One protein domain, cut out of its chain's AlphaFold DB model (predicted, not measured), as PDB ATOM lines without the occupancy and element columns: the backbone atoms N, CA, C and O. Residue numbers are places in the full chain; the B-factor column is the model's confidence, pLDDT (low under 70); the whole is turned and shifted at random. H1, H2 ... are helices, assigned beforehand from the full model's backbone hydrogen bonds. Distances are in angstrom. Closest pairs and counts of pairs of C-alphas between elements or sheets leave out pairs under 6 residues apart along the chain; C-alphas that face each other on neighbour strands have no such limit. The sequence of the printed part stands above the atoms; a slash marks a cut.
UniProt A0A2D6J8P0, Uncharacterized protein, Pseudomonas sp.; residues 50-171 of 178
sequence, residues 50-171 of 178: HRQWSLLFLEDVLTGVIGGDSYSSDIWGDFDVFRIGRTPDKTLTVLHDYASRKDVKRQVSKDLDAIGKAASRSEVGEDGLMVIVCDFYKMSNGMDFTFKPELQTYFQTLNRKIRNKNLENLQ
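Overview. This is residues 50 to 171 of the 178 residues of an uncharacterized protein of Pseudomonas sp. (UniProt A0A2D6J8P0). H1 is the core, with H5 on one side, H6 on the other and short H2 at its later end; long H7 packs on H4 and H5 and runs on outward, making one end of the longest axis. The printed part has 122 residues with seven named helices, H1 to H7, and no named strand: all helix. It is compact, with a radius of gyration of the C-alphas of 14.4 A and spans of 50 by 36 by 24 A.

Arrangement. Start with H1, residues 50 to 65, the hub touching five helices. Its residues 60 to 65 touch H2, residues 71 to 76; the closest C-alphas, Gly 64 and Ser 73, are 4.3 A apart. H3, residues 79 to 82, touches no helix. H1 only just touches H4, residues 90 to 99, with 3 pairs of C-alphas within 8 A, closest Val 65 and His 96 at 5.4 A. H1 touches H5, residues 102 to 118, opposite ways at 32 degrees, a shallow tilt only just short of steep; C-alphas 59 and 112 are closest, 6.0 A. Residues 53 to 57 touch H6, residues 125 to 140, closest at C-alphas 57 and 132, 5.8 A. In H7, residues 148 to 171, residues 158 to 162 touch H5, closest at C-alphas 162 and 104, 6.9 A. Every O i to N i+4 pair is within hydrogen-bond range in H1, H2, H4, H6 and H7, and 12 of 13 in H5; H3 is too short for one.

Along the chain. Find C-alpha 50 at (-15.230, 18.716, -10.221); H1 runs 21.9 A from there. H5 spans 24.7 A and H6 22.8 A. H7 runs 34.8 A to C-alpha 171 at (-7.668, 55.887, 2.527).

Size, cuts and confidence. C-alphas 126 and 171 are farthest apart, 50.1 A. The printed part has no cut and no long link; residues 121 to 123 have pLDDT under 70.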
ATOM      1  N   HIS A  50     -16.469  18.022 -10.582       92.25
ATOM      2  CA  HIS A  50     -15.230  18.716 -10.221       92.25
ATOM      3  C   HIS A  50     -15.463  19.976  -9.387       92.25
ATOM      4  O   HIS A  50     -14.871  20.144  -8.325       92.25
ATOM      5  N   ARG A  51     -16.387  20.840  -9.829       92.56
ATOM      6  CA  ARG A  51     -16.717  22.078  -9.109       92.56
ATOM      7  C   ARG A  51     -17.251  21.803  -7.704       92.56
ATOM      8  O   ARG A  51     -16.956  22.552  -6.781       92.56
ATOM      9  N   GLN A  52     -18.107  20.803  -7.549       91.75
ATOM     10  CA  GLN A  52     -18.719  20.515  -6.259       91.75
ATOM     11  C   GLN A  52     -17.705  19.917  -5.293       91.75
ATOM     12  O   GLN A  52     -17.601  20.375  -4.158       91.75
ATOM     13  N   TRP A  53     -16.940  18.924  -5.741       92.75
ATOM     14  CA  TRP A  53     -15.957  18.257  -4.894       92.75
ATOM     15  C   TRP A  53     -14.816  19.196  -4.512       92.75
ATOM     16  O   TRP A  53     -14.391  19.177  -3.361       92.75
ATOM     17  N   SER A  54     -14.403  20.096  -5.409       94.94
ATOM     18  CA  SER A  54     -13.399  21.107  -5.079       94.94
ATOM     19  C   SER A  54     -13.895  22.119  -4.045       94.94
ATOM     20  O   SER A  54     -13.138  22.520  -3.163       94.94
ATOM     21  N   LEU A  55     -15.177  22.500  -4.092       94.81
ATOM     22  CA  LEU A  55     -15.783  23.352  -3.069       94.81
ATOM     23  C   LEU A  55     -15.839  22.660  -1.706       94.81
ATOM     24  O   LEU A  55     -15.588  23.318  -0.705       94.81
ATOM     25  N   LEU A  56     -16.128  21.361  -1.660       93.31
ATOM     26  CA  LEU A  56     -16.159  20.595  -0.411       93.31
ATOM     27  C   LEU A  56     -14.761  20.343   0.153       93.31
ATOM     28  O   LEU A  56     -14.551  20.491   1.353       93.31
ATOM     29  N   PHE A  57     -13.793  20.039  -0.715       95.56
ATOM     30  CA  PHE A  57     -12.379  20.011  -0.355       95.56
ATOM     31  C   PHE A  57     -11.954  21.348   0.266       95.56
ATOM     32  O   PHE A  57     -11.401  21.374   1.363       95.56
ATOM     33  N   LEU A  58     -12.266  22.470  -0.394       97.50
ATOM     34  CA  LEU A  58     -11.969  23.802   0.131       97.50
ATOM     35  C   LEU A  58     -12.707  24.085   1.440       97.50
ATOM     36  O   LEU A  58     -12.109  24.652   2.345       97.50
ATOM     37  N   GLU A  59     -13.984  23.720   1.556       96.00
ATOM     38  CA  GLU A  59     -14.765  23.903   2.782       96.00
ATOM     39  C   GLU A  59     -14.065  23.252   3.977       96.00
ATOM     40  O   GLU A  59     -13.876  23.893   5.012       96.00
ATOM     41  N   ASP A  60     -13.646  21.999   3.820       95.06
ATOM     42  CA  ASP A  60     -13.005  21.241   4.883       95.06
ATOM     43  C   ASP A  60     -11.621  21.817   5.222       95.06
ATOM     44  O   ASP A  60     -11.389  22.185   6.375       95.06
ATOM     45  N   VAL A  61     -10.760  22.042   4.216       97.19
ATOM     46  CA  VAL A  61      -9.426  22.648   4.409       97.19
ATOM     47  C   VAL A  61      -9.525  23.998   5.107       97.19
ATOM     48  O   VAL A  61      -8.783  24.273   6.047       97.19
ATOM     49  N   LEU A  62     -10.439  24.864   4.665       97.75
ATOM     50  CA  LEU A  62     -10.599  26.197   5.241       97.75
ATOM     51  C   LEU A  62     -11.167  26.152   6.653       97.75
ATOM     52  O   LEU A  62     -10.779  26.984   7.474       97.75
ATOM     53  N   THR A  63     -12.044  25.190   6.941       96.19
ATOM     54  CA  THR A  63     -12.541  24.944   8.296       96.19
ATOM     55  C   THR A  63     -11.389  24.534   9.206       96.19
ATOM     56  O   THR A  63     -11.204  25.159  10.253       96.19
ATOM     57  N   GLY A  64     -10.551  23.585   8.784       94.88
ATOM     58  CA  GLY A  64      -9.408  23.151   9.579       94.88
ATOM     59  C   GLY A  64      -8.346  24.241   9.755       94.88
ATOM     60  O   GLY A  64      -7.853  24.440  10.864       94.88
ATOM     61  N   VAL A  65      -8.073  25.036   8.713       96.12
ATOM     62  CA  VAL A  65      -7.127  26.169   8.746       96.12
ATOM     63  C   VAL A  65      -7.494  27.196   9.819       96.12
ATOM     64  O   VAL A  65      -6.619  27.775  10.466       96.12
ATOM     65  N   ILE A  66      -8.788  27.457  10.023       95.56
ATOM     66  CA  ILE A  66      -9.246  28.409  11.045       95.56
ATOM     67  C   ILE A  66      -9.475  27.765  12.419       95.56
ATOM     68  O   ILE A  66      -9.927  28.461  13.340       95.56
ATOM     69  N   GLY A  67      -9.144  26.481  12.575       91.50
ATOM     70  CA  GLY A  67      -9.299  25.706  13.807       91.50
ATOM     71  C   GLY A  67     -10.736  25.266  14.093       91.50
ATOM     72  O   GLY A  67     -11.121  25.185  15.257       91.50
ATOM     73  N   GLY A  68     -11.555  25.081  13.056       89.94
ATOM     74  CA  GLY A  68     -12.866  24.441  13.158       89.94
ATOM     75  C   GLY A  68     -12.776  22.914  13.076       89.94
ATOM     76  O   GLY A  68     -11.743  22.374  12.692       89.94
ATOM     77  N   ASP A  69     -13.873  22.237  13.418       89.62
ATOM     78  CA  ASP A  69     -14.008  20.777  13.312       89.62
ATOM     79  C   ASP A  69     -14.239  20.359  11.851       89.62
ATOM     80  O   ASP A  69     -15.221  20.759  11.216       89.62
ATOM     81  N   SER A  70     -13.297  19.592  11.314       90.06
ATOM     82  CA  SER A  70     -13.213  19.159   9.920       90.06
ATOM     83  C   SER A  70     -12.379  17.883   9.801       90.06
ATOM     84  O   SER A  70     -11.675  17.488  10.729       90.06
ATOM     85  N   TYR A  71     -12.431  17.224   8.651       88.12
ATOM     86  CA  TYR A  71     -11.604  16.045   8.421       88.12
ATOM     87  C   TYR A  71     -10.112  16.408   8.394       88.12
ATOM     88  O   TYR A  71      -9.275  15.749   9.006       88.12
ATOM     89  N   SER A  72      -9.769  17.486   7.700       90.94
ATOM     90  CA  SER A  72      -8.405  17.986   7.587       90.94
ATOM     91  C   SER A  72      -7.844  18.443   8.936       90.94
ATOM     92  O   SER A  72      -6.684  18.153   9.228       90.94
ATOM     93  N   SER A  73      -8.666  19.029   9.819       90.69
ATOM     94  CA  SER A  73      -8.249  19.300  11.204       90.69
ATOM     95  C   SER A  73      -7.934  18.048  12.006       90.69
ATOM     96  O   SER A  73      -7.028  18.093  12.830       90.69
ATOM     97  N   ASP A  74      -8.631  16.938  11.764       88.12
ATOM     98  CA  ASP A  74      -8.314  15.669  12.427       88.12
ATOM     99  C   ASP A  74      -6.990  15.085  11.912       88.12
ATOM    100  O   ASP A  74      -6.240  14.489  12.682       88.12
ATOM    101  N   ILE A  75      -6.676  15.288  10.624       86.88
ATOM    102  CA  ILE A  75      -5.405  14.859  10.021       86.88
ATOM    103  C   ILE A  75      -4.218  15.597  10.644       86.88
ATOM    104  O   ILE A  75      -3.220  14.964  10.997       86.88
ATOM    105  N   TRP A  76      -4.283  16.928  10.728       87.50
ATOM    106  CA  TRP A  76      -3.127  17.708  11.168       87.50
ATOM    107  C   TRP A  76      -3.129  18.070  12.652       87.50
ATOM    108  O   TRP A  76      -2.061  18.283  13.212       87.50
ATOM    109  N   GLY A  77      -4.275  18.113  13.328       87.62
ATOM    110  CA  GLY A  77      -4.353  18.544  14.724       87.62
ATOM    111  C   GLY A  77      -3.739  19.934  14.930       87.62
ATOM    112  O   GLY A  77      -4.179  20.919  14.337       87.62
ATOM    113  N   ASP A  78      -2.708  20.025  15.771       90.62
ATOM    114  CA  ASP A  78      -1.892  21.236  15.867       90.62
ATOM    115  C   ASP A  78      -0.968  21.335  14.643       90.62
ATOM    116  O   ASP A  78       0.010  20.597  14.527       90.62
ATOM    117  N   PHE A  79      -1.271  22.266  13.736       92.88
ATOM    118  CA  PHE A  79      -0.533  22.412  12.483       92.88
ATOM    119  C   PHE A  79       0.945  22.796  12.679       92.88
ATOM    120  O   PHE A  79       1.794  22.400  11.875       92.88
ATOM    121  N   ASP A  80       1.279  23.530  13.748       92.88
ATOM    122  CA  ASP A  80       2.665  23.890  14.058       92.88
ATOM    123  C   ASP A  80       3.476  22.661  14.466       92.88
ATOM    124  O   ASP A  80       4.643  22.540  14.084       92.88
ATOM    125  N   VAL A  81       2.849  21.730  15.187       93.19
ATOM    126  CA  VAL A  81       3.442  20.433  15.535       93.19
ATOM    127  C   VAL A  81       3.472  19.509  14.320       93.19
ATOM    128  O   VAL A  81       4.495  18.888  14.039       93.19
ATOM    129  N   PHE A  82       2.376  19.448  13.566       91.56
ATOM    130  CA  PHE A  82       2.215  18.596  12.391       91.56
ATOM    131  C   PHE A  82       3.313  18.791  11.352       91.56
ATOM    132  O   PHE A  82       3.828  17.819  10.803       91.56
ATOM    133  N   ARG A  83       3.684  20.045  11.069       93.69
ATOM    134  CA  ARG A  83       4.694  20.357  10.051       93.69
ATOM    135  C   ARG A  83       6.124  19.991  10.466       93.69
ATOM    136  O   ARG A  83       7.022  20.033   9.628       93.69
ATOM    137  N   ILE A  84       6.376  19.625  11.726       93.12
ATOM    138  CA  ILE A  84       7.712  19.218  12.184       93.12
ATOM    139  C   ILE A  84       8.090  17.887  11.524       93.12
ATOM    140  O   ILE A  84       7.438  16.867  11.717       93.12
ATOM    141  N   GLY A  85       9.172  17.892  10.741       88.50
ATOM    142  CA  GLY A  85       9.641  16.699  10.027       88.50
ATOM    143  C   GLY A  85       8.780  16.299   8.823       88.50
ATOM    144  O   GLY A  85       9.030  15.254   8.227       88.50
ATOM    145  N   ARG A  86       7.798  17.126   8.441       90.62
ATOM    146  CA  ARG A  86       6.950  16.944   7.255       90.62
ATOM    147  C   ARG A  86       7.135  18.115   6.295       90.62
ATOM    148  O   ARG A  86       7.579  19.190   6.685       90.62
ATOM    149  N   THR A  87       6.787  17.908   5.027       96.00
ATOM    150  CA  THR A  87       6.784  18.976   4.014       96.00
ATOM    151  C   THR A  87       5.385  19.087   3.417       96.00
ATOM    152  O   THR A  87       5.157  18.533   2.349       96.00
ATOM    153  N   PRO A  88       4.427  19.746   4.093       96.50
ATOM    154  CA  PRO A  88       3.095  19.952   3.534       96.50
ATOM    155  C   PRO A  88       3.140  20.848   2.293       96.50
ATOM    156  O   PRO A  88       4.134  21.531   2.027       96.50
ATOM    157  N   ASP A  89       2.030  20.905   1.557       98.06
ATOM    158  CA  ASP A  89       1.880  21.850   0.457       98.06
ATOM    159  C   ASP A  89       2.182  23.293   0.913       98.06
ATOM    160  O   ASP A  89       1.817  23.752   2.005       98.06
ATOM    161  N   LYS A  90       2.881  24.032   0.047       97.94
ATOM    162  CA  LYS A  90       3.323  25.396   0.345       97.94
ATOM    163  C   LYS A  90       2.141  26.347   0.508       97.94
ATOM    164  O   LYS A  90       2.190  27.225   1.367       97.94
ATOM    165  N   THR A  91       1.105  26.218  -0.319       98.25
ATOM    166  CA  THR A  91      -0.084  27.066  -0.222       98.25
ATOM    167  C   THR A  91      -0.837  26.781   1.067       98.25
ATOM    168  O   THR A  91      -1.200  27.742   1.742       98.25
ATOM    169  N   LEU A  92      -0.989  25.511   1.457       97.38
ATOM    170  CA  LEU A  92      -1.557  25.145   2.760       97.38
ATOM    171  C   LEU A  92      -0.778  25.796   3.911       97.38
ATOM    172  O   LEU A  92      -1.373  26.477   4.744       97.38
ATOM    173  N   THR A  93       0.548  25.648   3.922       97.69
ATOM    174  CA  THR A  93       1.407  26.188   4.989       97.69
ATOM    175  C   THR A  93       1.253  27.702   5.125       97.69
ATOM    176  O   THR A  93       0.979  28.216   6.209       97.69
ATOM    177  N   VAL A  94       1.363  28.426   4.006       97.81
ATOM    178  CA  VAL A  94       1.229  29.889   3.999       97.81
ATOM    179  C   VAL A  94      -0.183  30.316   4.396       97.81
ATOM    180  O   VAL A  94      -0.347  31.325   5.078       97.81
ATOM    181  N   LEU A  95      -1.210  29.577   3.978       97.44
ATOM    182  CA  LEU A  95      -2.591  29.866   4.339       97.44
ATOM    183  C   LEU A  95      -2.831  29.681   5.845       97.44
ATOM    184  O   LEU A  95      -3.479  30.541   6.440       97.44
ATOM    185  N   HIS A  96      -2.268  28.638   6.462       96.56
ATOM    186  CA  HIS A  96      -2.334  28.410   7.909       96.56
ATOM    187  C   HIS A  96      -1.686  29.562   8.690       96.56
ATOM    188  O   HIS A  96      -2.329  30.169   9.552       96.56
ATOM    189  N   ASP A  97      -0.458  29.943   8.319       96.00
ATOM    190  CA  ASP A  97       0.246  31.074   8.935       96.00
ATOM    191  C   ASP A  97      -0.548  32.382   8.739       96.00
ATOM    192  O   ASP A  97      -0.685  33.196   9.657       96.00
ATOM    193  N   TYR A  98      -1.125  32.592   7.551       96.75
ATOM    194  CA  TYR A  98      -1.863  33.810   7.224       96.75
ATOM    195  C   TYR A  98      -3.207  33.913   7.959       96.75
ATOM    196  O   TYR A  98      -3.596  35.003   8.392       96.75
ATOM    197  N   ALA A  99      -3.895  32.785   8.148       95.81
ATOM    198  CA  ALA A  99      -5.169  32.690   8.854       95.81
ATOM    199  C   ALA A  99      -5.059  32.956  10.366       95.81
ATOM    200  O   ALA A  99      -6.080  33.213  11.007       95.81
ATOM    201  N   SER A 100      -3.845  32.997  10.931       93.56
ATOM    202  CA  SER A 100      -3.605  33.466  12.307       93.56
ATOM    203  C   SER A 100      -4.049  34.922  12.525       93.56
ATOM    204  O   SER A 100      -4.413  35.324  13.635       93.56
ATOM    205  N   ARG A 101      -4.083  35.735  11.461       96.44
ATOM    206  CA  ARG A 101      -4.552  37.120  11.529       96.44
ATOM    207  C   ARG A 101      -6.072  37.195  11.672       96.44
ATOM    208  O   ARG A 101      -6.829  36.624  10.891       96.44
ATOM    209  N   LYS A 102      -6.544  38.020  12.613       95.81
ATOM    210  CA  LYS A 102      -7.978  38.180  12.928       95.81
ATOM    211  C   LYS A 102      -8.837  38.648  11.745       95.81
ATOM    212  O   LYS A 102     -10.003  38.264  11.641       95.81
ATOM    213  N   ASP A 103      -8.315  39.526  10.893       95.75
ATOM    214  CA  ASP A 103      -9.017  40.023   9.704       95.75
ATOM    215  C   ASP A 103      -9.133  38.950   8.615       95.75
ATOM    216  O   ASP A 103     -10.208  38.798   8.031       95.75
ATOM    217  N   VAL A 104      -8.066  38.172   8.416       97.69
ATOM    218  CA  VAL A 104      -8.025  37.028   7.498       97.69
ATOM    219  C   VAL A 104      -8.980  35.941   7.967       97.69
ATOM    220  O   VAL A 104      -9.887  35.592   7.218       97.69
ATOM    221  N   LYS A 105      -8.876  35.491   9.226       97.31
ATOM    222  CA  LYS A 105      -9.779  34.488   9.816       97.31
ATOM    223  C   LYS A 105     -11.249  34.853   9.615       97.31
ATOM    224  O   LYS A 105     -12.045  34.032   9.180       97.31
ATOM    225  N   ARG A 106     -11.605  36.122   9.846       96.69
ATOM    226  CA  ARG A 106     -12.971  36.625   9.624       96.69
ATOM    227  C   ARG A 106     -13.394  36.547   8.157       96.69
ATOM    228  O   ARG A 106     -14.561  36.286   7.884       96.69
ATOM    229  N   GLN A 107     -12.493  36.842   7.224       97.81
ATOM    230  CA  GLN A 107     -12.797  36.729   5.801       97.81
ATOM    231  C   GLN A 107     -12.952  35.266   5.376       97.81
ATOM    232  O   GLN A 107     -13.880  34.972   4.629       97.81
ATOM    233  N   VAL A 108     -12.116  34.362   5.895       97.88
ATOM    234  CA  VAL A 108     -12.236  32.916   5.657       97.88
ATOM    235  C   VAL A 108     -13.585  32.400   6.162       97.88
ATOM    236  O   VAL A 108     -14.299  31.766   5.398       97.88
ATOM    237  N   SER A 109     -14.003  32.757   7.384       96.94
ATOM    238  CA  SER A 109     -15.323  32.370   7.911       96.94
ATOM    239  C   SER A 109     -16.485  32.839   7.026       96.94
ATOM    240  O   SER A 109     -17.423  32.088   6.795       96.94
ATOM    241  N   LYS A 110     -16.415  34.057   6.472       96.62
ATOM    242  CA  LYS A 110     -17.435  34.544   5.525       96.62
ATOM    243  C   LYS A 110     -17.440  33.767   4.212       96.62
ATOM    244  O   LYS A 110     -18.498  33.567   3.622       96.62
ATOM    245  N   ASP A 111     -16.259  33.404   3.723       96.81
ATOM    246  CA  ASP A 111     -16.128  32.642   2.487       96.81
ATOM    247  C   ASP A 111     -16.639  31.196   2.696       96.81
ATOM    248  O   ASP A 111     -17.319  30.678   1.814       96.81
ATOM    249  N   LEU A 112     -16.436  30.595   3.879       95.81
ATOM    250  CA  LEU A 112     -17.031  29.305   4.274       95.81
ATOM    251  C   LEU A 112     -18.564  29.328   4.233       95.81
ATOM    252  O   LEU A 112     -19.170  28.451   3.621       95.81
ATOM    253  N   ASP A 113     -19.199  30.366   4.789       93.69
ATOM    254  CA  ASP A 113     -20.662  30.522   4.728       93.69
ATOM    255  C   ASP A 113     -21.185  30.580   3.281       93.69
ATOM    256  O   ASP A 113     -22.309  30.162   2.991       93.69
ATOM    257  N   ALA A 114     -20.396  31.146   2.362       93.50
ATOM    258  CA  ALA A 114     -20.741  31.207   0.946       93.50
ATOM    259  C   ALA A 114     -20.540  29.852   0.248       93.50
ATOM    260  O   ALA A 114     -21.376  29.466  -0.568       93.50
ATOM    261  N   ILE A 115     -19.473  29.124   0.592       92.56
ATOM    262  CA  ILE A 115     -19.190  27.780   0.071       92.56
ATOM    263  C   ILE A 115     -20.283  26.795   0.498       92.56
ATOM    264  O   ILE A 115     -20.850  26.128  -0.364       92.56
ATOM    265  N   GLY A 116     -20.661  26.773   1.781       86.44
ATOM    266  CA  GLY A 116     -21.697  25.865   2.293       86.44
ATOM    267  C   GLY A 116     -23.083  26.086   1.671       86.44
ATOM    268  O   GLY A 116     -23.906  25.177   1.631       86.44
ATOM    269  N   LYS A 117     -23.351  27.279   1.123       87.62
ATOM    270  CA  LYS A 117     -24.564  27.556   0.328       87.62
ATOM    271  C   LYS A 117     -24.451  27.086  -1.123       87.62
ATOM    272  O   LYS A 117     -25.471  26.909  -1.782       87.62
ATOM    273  N   ALA A 118     -23.232  26.955  -1.639       86.81
ATOM    274  CA  ALA A 118     -22.943  26.648  -3.035       86.81
ATOM    275  C   ALA A 118     -22.661  25.159  -3.298       86.81
ATOM    276  O   ALA A 118     -22.708  24.752  -4.462       86.81
ATOM    277  N   ALA A 119     -22.362  24.375  -2.258       81.56
ATOM    278  CA  ALA A 119     -22.098  22.944  -2.342       81.56
ATOM    279  C   ALA A 119     -22.916  22.178  -1.291       81.56
ATOM    280  O   ALA A 119     -22.764  22.396  -0.093       81.56
ATOM    281  N   SER A 120     -23.781  21.264  -1.742       75.19
ATOM    282  CA  SER A 120     -24.448  20.311  -0.848       75.19
ATOM    283  C   SER A 120     -23.566  19.081  -0.646       75.19
ATOM    284  O   SER A 120     -23.050  18.520  -1.614       75.19
ATOM    285  N   ARG A 121     -23.440  18.617   0.602       69.62
ATOM    286  CA  ARG A 121     -22.713  17.381   0.956       69.62
ATOM    287  C   ARG A 121     -23.452  16.101   0.542       69.62
ATOM    288  O   ARG A 121     -22.867  15.027   0.570       69.62
ATOM    289  N   SER A 122     -24.727  16.195   0.162       66.12
ATOM    290  CA  SER A 122     -25.578  15.032  -0.134       66.12
ATOM    291  C   SER A 122     -25.231  14.281  -1.427       66.12
ATOM    292  O   SER A 122     -25.809  13.228  -1.664       66.12
ATOM    293  N   GLU A 123     -24.331  14.800  -2.267       65.00
ATOM    294  CA  GLU A 123     -24.145  14.315  -3.650       65.00
ATOM    295  C   GLU A 123     -22.732  13.775  -3.941       65.00
ATOM    296  O   GLU A 123     -22.398  13.505  -5.089       65.00
ATOM    297  N   VAL A 124     -21.879  13.621  -2.925       73.44
ATOM    298  CA  VAL A 124     -20.451  13.298  -3.130       73.44
ATOM    299  C   VAL A 124     -20.208  11.824  -3.460       73.44
ATOM    300  O   VAL A 124     -19.260  11.505  -4.174       73.44
ATOM    301  N   GLY A 125     -21.071  10.925  -2.979       80.06
ATOM    302  CA  GLY A 125     -20.854   9.481  -3.100       80.06
ATOM    303  C   GLY A 125     -19.561   9.010  -2.420       80.06
ATOM    304  O   GLY A 125     -18.819   9.792  -1.829       80.06
ATOM    305  N   GLU A 126     -19.291   7.709  -2.484       81.25
ATOM    306  CA  GLU A 126     -18.071   7.118  -1.913       81.25
ATOM    307  C   GLU A 126     -16.817   7.539  -2.695       81.25
ATOM    308  O   GLU A 126     -15.821   7.942  -2.096       81.25
ATOM    309  N   ASP A 127     -16.895   7.545  -4.029       81.75
ATOM    310  CA  ASP A 127     -15.774   7.911  -4.903       81.75
ATOM    311  C   ASP A 127     -15.321   9.361  -4.692       81.75
ATOM    312  O   ASP A 127     -14.124   9.631  -4.593       81.75
ATOM    313  N   GLY A 128     -16.258  10.305  -4.559       84.88
ATOM    314  CA  GLY A 128     -15.918  11.705  -4.304       84.88
ATOM    315  C   GLY A 128     -15.297  11.915  -2.923       84.88
ATOM    316  O   GLY A 128     -14.372  12.714  -2.777       84.88
ATOM    317  N   LEU A 129     -15.754  11.170  -1.910       85.75
ATOM    318  CA  LEU A 129     -15.148  11.204  -0.578       85.75
ATOM    319  C   LEU A 129     -13.723  10.651  -0.631       85.75
ATOM    320  O   LEU A 129     -12.818  11.255  -0.059       85.75
ATOM    321  N   MET A 130     -13.514   9.558  -1.366       86.81
ATOM    322  CA  MET A 130     -12.193   8.969  -1.558       86.81
ATOM    323  C   MET A 130     -11.231   9.950  -2.236       86.81
ATOM    324  O   MET A 130     -10.107  10.126  -1.770       86.81
ATOM    325  N   VAL A 131     -11.686  10.649  -3.282       90.75
ATOM    326  CA  VAL A 131     -10.909  11.704  -3.951       90.75
ATOM    327  C   VAL A 131     -10.496  12.786  -2.958       90.75
ATOM    328  O   VAL A 131      -9.315  13.111  -2.866       90.75
ATOM    329  N   ILE A 132     -11.449  13.322  -2.192       91.69
ATOM    330  CA  ILE A 132     -11.198  14.408  -1.236       91.69
ATOM    331  C   ILE A 132     -10.191  13.973  -0.162       91.69
ATOM    332  O   ILE A 132      -9.244  14.703   0.130       91.69
ATOM    333  N   VAL A 133     -10.358  12.775   0.396       90.44
ATOM    334  CA  VAL A 133      -9.484  12.243   1.448       90.44
ATOM    335  C   VAL A 133      -8.072  11.952   0.919       90.44
ATOM    336  O   VAL A 133      -7.086  12.323   1.562       90.44
ATOM    337  N   CYS A 134      -7.949  11.367  -0.277       92.12
ATOM    338  CA  CYS A 134      -6.661  11.187  -0.951       92.12
ATOM    339  C   CYS A 134      -5.971  12.533  -1.228       92.12
ATOM    340  O   CYS A 134      -4.762  12.656  -1.022       92.12
ATOM    341  N   ASP A 135      -6.721  13.554  -1.645       95.06
ATOM    342  CA  ASP A 135      -6.192  14.902  -1.864       95.06
ATOM    343  C   ASP A 135      -5.732  15.560  -0.551       95.06
ATOM    344  O   ASP A 135      -4.680  16.202  -0.541       95.06
ATOM    345  N   PHE A 136      -6.427  15.358   0.580       93.94
ATOM    346  CA  PHE A 136      -5.935  15.816   1.888       93.94
ATOM    347  C   PHE A 136      -4.603  15.171   2.253       93.94
ATOM    348  O   PHE A 136      -3.695  15.869   2.709       93.94
ATOM    349  N   TYR A 137      -4.468  13.862   2.043       92.50
ATOM    350  CA  TYR A 137      -3.226  13.142   2.310       92.50
ATOM    351  C   TYR A 137      -2.087  13.616   1.397       92.50
ATOM    352  O   TYR A 137      -0.995  13.926   1.878       92.50
ATOM    353  N   LYS A 138      -2.344  13.750   0.090       94.75
ATOM    354  CA  LYS A 138      -1.369  14.260  -0.885       94.75
ATOM    355  C   LYS A 138      -0.917  15.680  -0.532       94.75
ATOM    356  O   LYS A 138       0.283  15.921  -0.404       94.75
ATOM    357  N   MET A 139      -1.857  16.585  -0.257       96.31
ATOM    358  CA  MET A 139      -1.579  17.954   0.190       96.31
ATOM    359  C   MET A 139      -0.766  17.981   1.497       96.31
ATOM    360  O   MET A 139       0.206  18.728   1.615       96.31
ATOM    361  N   SER A 140      -1.126  17.140   2.467       93.69
ATOM    362  CA  SER A 140      -0.463  17.009   3.774       93.69
ATOM    363  C   SER A 140       1.000  16.561   3.686       93.69
ATOM    364  O   SER A 140       1.801  16.885   4.561       93.69
ATOM    365  N   ASN A 141       1.357  15.861   2.609       93.75
ATOM    366  CA  ASN A 141       2.699  15.343   2.345       93.75
ATOM    367  C   ASN A 141       3.440  16.112   1.236       93.75
ATOM    368  O   ASN A 141       4.479  15.656   0.764       93.75
ATOM    369  N   GLY A 142       2.902  17.256   0.791       95.56
ATOM    370  CA  GLY A 142       3.531  18.094  -0.239       95.56
ATOM    371  C   GLY A 142       3.573  17.451  -1.623       95.56
ATOM    372  O   GLY A 142       4.364  17.860  -2.474       95.56
ATOM    373  N   MET A 143       2.733  16.445  -1.846       95.25
ATOM    374  CA  MET A 143       2.576  15.781  -3.132       95.25
ATOM    375  C   MET A 143       1.652  16.590  -4.042       95.25
ATOM    376  O   MET A 143       0.989  17.536  -3.613       95.25
ATOM    377  N   ASP A 144       1.616  16.232  -5.323       94.38
ATOM    378  CA  ASP A 144       0.634  16.810  -6.234       94.38
ATOM    379  C   ASP A 144      -0.753  16.215  -5.971       94.38
ATOM    380  O   ASP A 144      -0.877  15.023  -5.686       94.38
ATOM    381  N   PHE A 145      -1.783  17.055  -6.022       95.25
ATOM    382  CA  PHE A 145      -3.163  16.700  -5.696       95.25
ATOM    383  C   PHE A 145      -4.127  17.442  -6.617       95.25
ATOM    384  O   PHE A 145      -3.782  18.474  -7.200       95.25
ATOM    385  N   THR A 146      -5.333  16.906  -6.752       95.19
ATOM    386  CA  THR A 146      -6.265  17.289  -7.814       95.19
ATOM    387  C   THR A 146      -6.773  18.719  -7.661       95.19
ATOM    388  O   THR A 146      -6.726  19.496  -8.612       95.19
ATOM    389  N   PHE A 147      -7.176  19.110  -6.451       96.88
ATOM    390  CA  PHE A 147      -7.764  20.426  -6.158       96.88
ATOM    391  C   PHE A 147      -6.741  21.521  -5.814       96.88
ATOM    392  O   PHE A 147      -7.059  22.560  -5.218       96.88
ATOM    393  N   LYS A 148      -5.472  21.305  -6.168       97.62
ATOM    394  CA  LYS A 148      -4.391  22.274  -5.960       97.62
ATOM    395  C   LYS A 148      -4.632  23.614  -6.660       97.62
ATOM    396  O   LYS A 148      -4.398  24.646  -6.018       97.62
ATOM    397  N   PRO A 149      -5.121  23.661  -7.915       97.69
ATOM    398  CA  PRO A 149      -5.440  24.926  -8.574       97.69
ATOM    399  C   PRO A 149      -6.489  25.744  -7.811       97.69
ATOM    400  O   PRO A 149      -6.366  26.969  -7.712       97.69
ATOM    401  N   GLU A 150      -7.495  25.096  -7.227       97.81
ATOM    402  CA  GLU A 150      -8.557  25.740  -6.456       97.81
ATOM    403  C   GLU A 150      -8.042  26.321  -5.146       97.81
ATOM    404  O   GLU A 150      -8.346  27.477  -4.838       97.81
ATOM    405  N   LEU A 151      -7.204  25.581  -4.414       98.38
ATOM    406  CA  LEU A 151      -6.558  26.086  -3.200       98.38
ATOM    407  C   LEU A 151      -5.699  27.323  -3.498       98.38
ATOM    408  O   LEU A 151      -5.781  28.339  -2.801       98.38
ATOM    409  N   GLN A 152      -4.913  27.275  -4.576       98.50
ATOM    410  CA  GLN A 152      -4.078  28.397  -5.008       98.50
ATOM    411  C   GLN A 152      -4.914  29.607  -5.432       98.50
ATOM    412  O   GLN A 152      -4.630  30.737  -5.021       98.50
ATOM    413  N   THR A 153      -5.970  29.380  -6.212       98.38
ATOM    414  CA  THR A 153      -6.888  30.429  -6.673       98.38
ATOM    415  C   THR A 153      -7.616  31.085  -5.502       98.38
ATOM    416  O   THR A 153      -7.740  32.317  -5.449       98.38
ATOM    417  N   TYR A 154      -8.056  30.281  -4.531       98.19
ATOM    418  CA  TYR A 154      -8.640  30.775  -3.294       98.19
ATOM    419  C   TYR A 154      -7.645  31.660  -2.540       98.19
ATOM    420  O   TYR A 154      -7.958  32.816  -2.247       98.19
ATOM    421  N   PHE A 155      -6.427  31.167  -2.290       98.25
ATOM    422  CA  PHE A 155      -5.407  31.906  -1.546       98.25
ATOM    423  C   PHE A 155      -5.070  33.254  -2.207       98.25
ATOM    424  O   PHE A 155      -5.034  34.293  -1.540       98.25
ATOM    425  N   GLN A 156      -4.898  33.274  -3.531       98.19
ATOM    426  CA  GLN A 156      -4.670  34.507  -4.292       98.19
ATOM    427  C   GLN A 156      -5.844  35.487  -4.161       98.19
ATOM    428  O   GLN A 156      -5.647  36.692  -3.961       98.19
ATOM    429  N   THR A 157      -7.076  34.979  -4.238       97.94
ATOM    430  CA  THR A 157      -8.293  35.785  -4.108       97.94
ATOM    431  C   THR A 157      -8.441  36.360  -2.704       97.94
ATOM    432  O   THR A 157      -8.723  37.554  -2.569       97.94
ATOM    433  N   LEU A 158      -8.208  35.553  -1.670       97.94
ATOM    434  CA  LEU A 158      -8.211  35.975  -0.274       97.94
ATOM    435  C   LEU A 158      -7.185  37.086  -0.048       97.94
ATOM    436  O   LEU A 158      -7.529  38.147   0.475       97.94
ATOM    437  N   ASN A 159      -5.948  36.893  -0.511       97.00
ATOM    438  CA  ASN A 159      -4.898  37.895  -0.376       97.00
ATOM    439  C   ASN A 159      -5.287  39.222  -1.046       97.00
ATOM    440  O   ASN A 159      -5.168  40.291  -0.444       97.00
ATOM    441  N   ARG A 160      -5.846  39.165  -2.261       97.50
ATOM    442  CA  ARG A 160      -6.351  40.351  -2.964       97.50
ATOM    443  C   ARG A 160      -7.475  41.049  -2.190       97.50
ATOM    444  O   ARG A 160      -7.415  42.266  -2.040       97.50
ATOM    445  N   LYS A 161      -8.468  40.305  -1.683       96.56
ATOM    446  CA  LYS A 161      -9.579  40.859  -0.882       96.56
ATOM    447  C   LYS A 161      -9.055  41.592   0.358       96.56
ATOM    448  O   LYS A 161      -9.440  42.732   0.603       96.56
ATOM    449  N   ILE A 162      -8.159  40.955   1.114       97.00
ATOM    450  CA  ILE A 162      -7.589  41.529   2.339       97.00
ATOM    451  C   ILE A 162      -6.744  42.764   2.026       97.00
ATOM    452  O   ILE A 162      -6.888  43.788   2.693       97.00
ATOM    453  N   ARG A 163      -5.910  42.713   0.982       95.25
ATOM    454  CA  ARG A 163      -5.113  43.865   0.545       95.25
ATOM    455  C   ARG A 163      -5.994  45.058   0.180       95.25
ATOM    456  O   ARG A 163      -5.734  46.152   0.665       95.25
ATOM    457  N   ASN A 164      -7.027  44.848  -0.635       95.81
ATOM    458  CA  ASN A 164      -7.924  45.923  -1.059       95.81
ATOM    459  C   ASN A 164      -8.643  46.548   0.140       95.81
ATOM    460  O   ASN A 164      -8.611  47.761   0.302       95.81
ATOM    461  N   LYS A 165      -9.168  45.720   1.050       94.00
ATOM    462  CA  LYS A 165      -9.803  46.199   2.281       94.00
ATOM    463  C   LYS A 165      -8.851  47.017   3.161       94.00
ATOM    464  O   LYS A 165      -9.257  48.006   3.762       94.00
ATOM    465  N   ASN A 166      -7.587  46.611   3.256       91.69
ATOM    466  CA  ASN A 166      -6.589  47.358   4.020       91.69
ATOM    467  C   ASN A 166      -6.261  48.705   3.360       91.69
ATOM    468  O   ASN A 166      -6.129  49.691   4.073       91.69
ATOM    469  N   LEU A 167      -6.182  48.763   2.026       94.25
ATOM    470  CA  LEU A 167      -5.989  50.017   1.292       94.25
ATOM    471  C   LEU A 167      -7.178  50.972   1.460       94.25
ATOM    472  O   LEU A 167      -6.962  52.142   1.754       94.25
ATOM    473  N   GLU A 168      -8.409  50.472   1.355       92.88
ATOM    474  CA  GLU A 168      -9.631  51.258   1.587       92.88
ATOM    475  C   GLU A 168      -9.676  51.819   3.016       92.88
ATOM    476  O   GLU A 168      -9.951  52.997   3.222       92.88
ATOM    477  N   ASN A 169      -9.341  51.002   4.021       91.31
ATOM    478  CA  ASN A 169      -9.274  51.468   5.408       91.31
ATOM    479  C   ASN A 169      -8.217  52.562   5.604       91.31
ATOM    480  O   ASN A 169      -8.460  53.509   6.345       91.31
ATOM    481  N   LEU A 170      -7.054  52.442   4.954       92.12
ATOM    482  CA  LEU A 170      -6.007  53.464   5.012       92.12
ATOM    483  C   LEU A 170      -6.461  54.772   4.358       92.12
ATOM    484  O   LEU A 170      -6.250  55.828   4.939       92.12
ATOM    485  N   GLN A 171      -7.111  54.706   3.196       91.62
ATOM    486  CA  GLN A 171      -7.668  55.887   2.527       91.62
ATOM    487  C   GLN A 171      -8.693  56.594   3.418       91.62
ATOM    488  O   GLN A 171      -8.560  57.786   3.671       91.62
TER     489      GLN A 171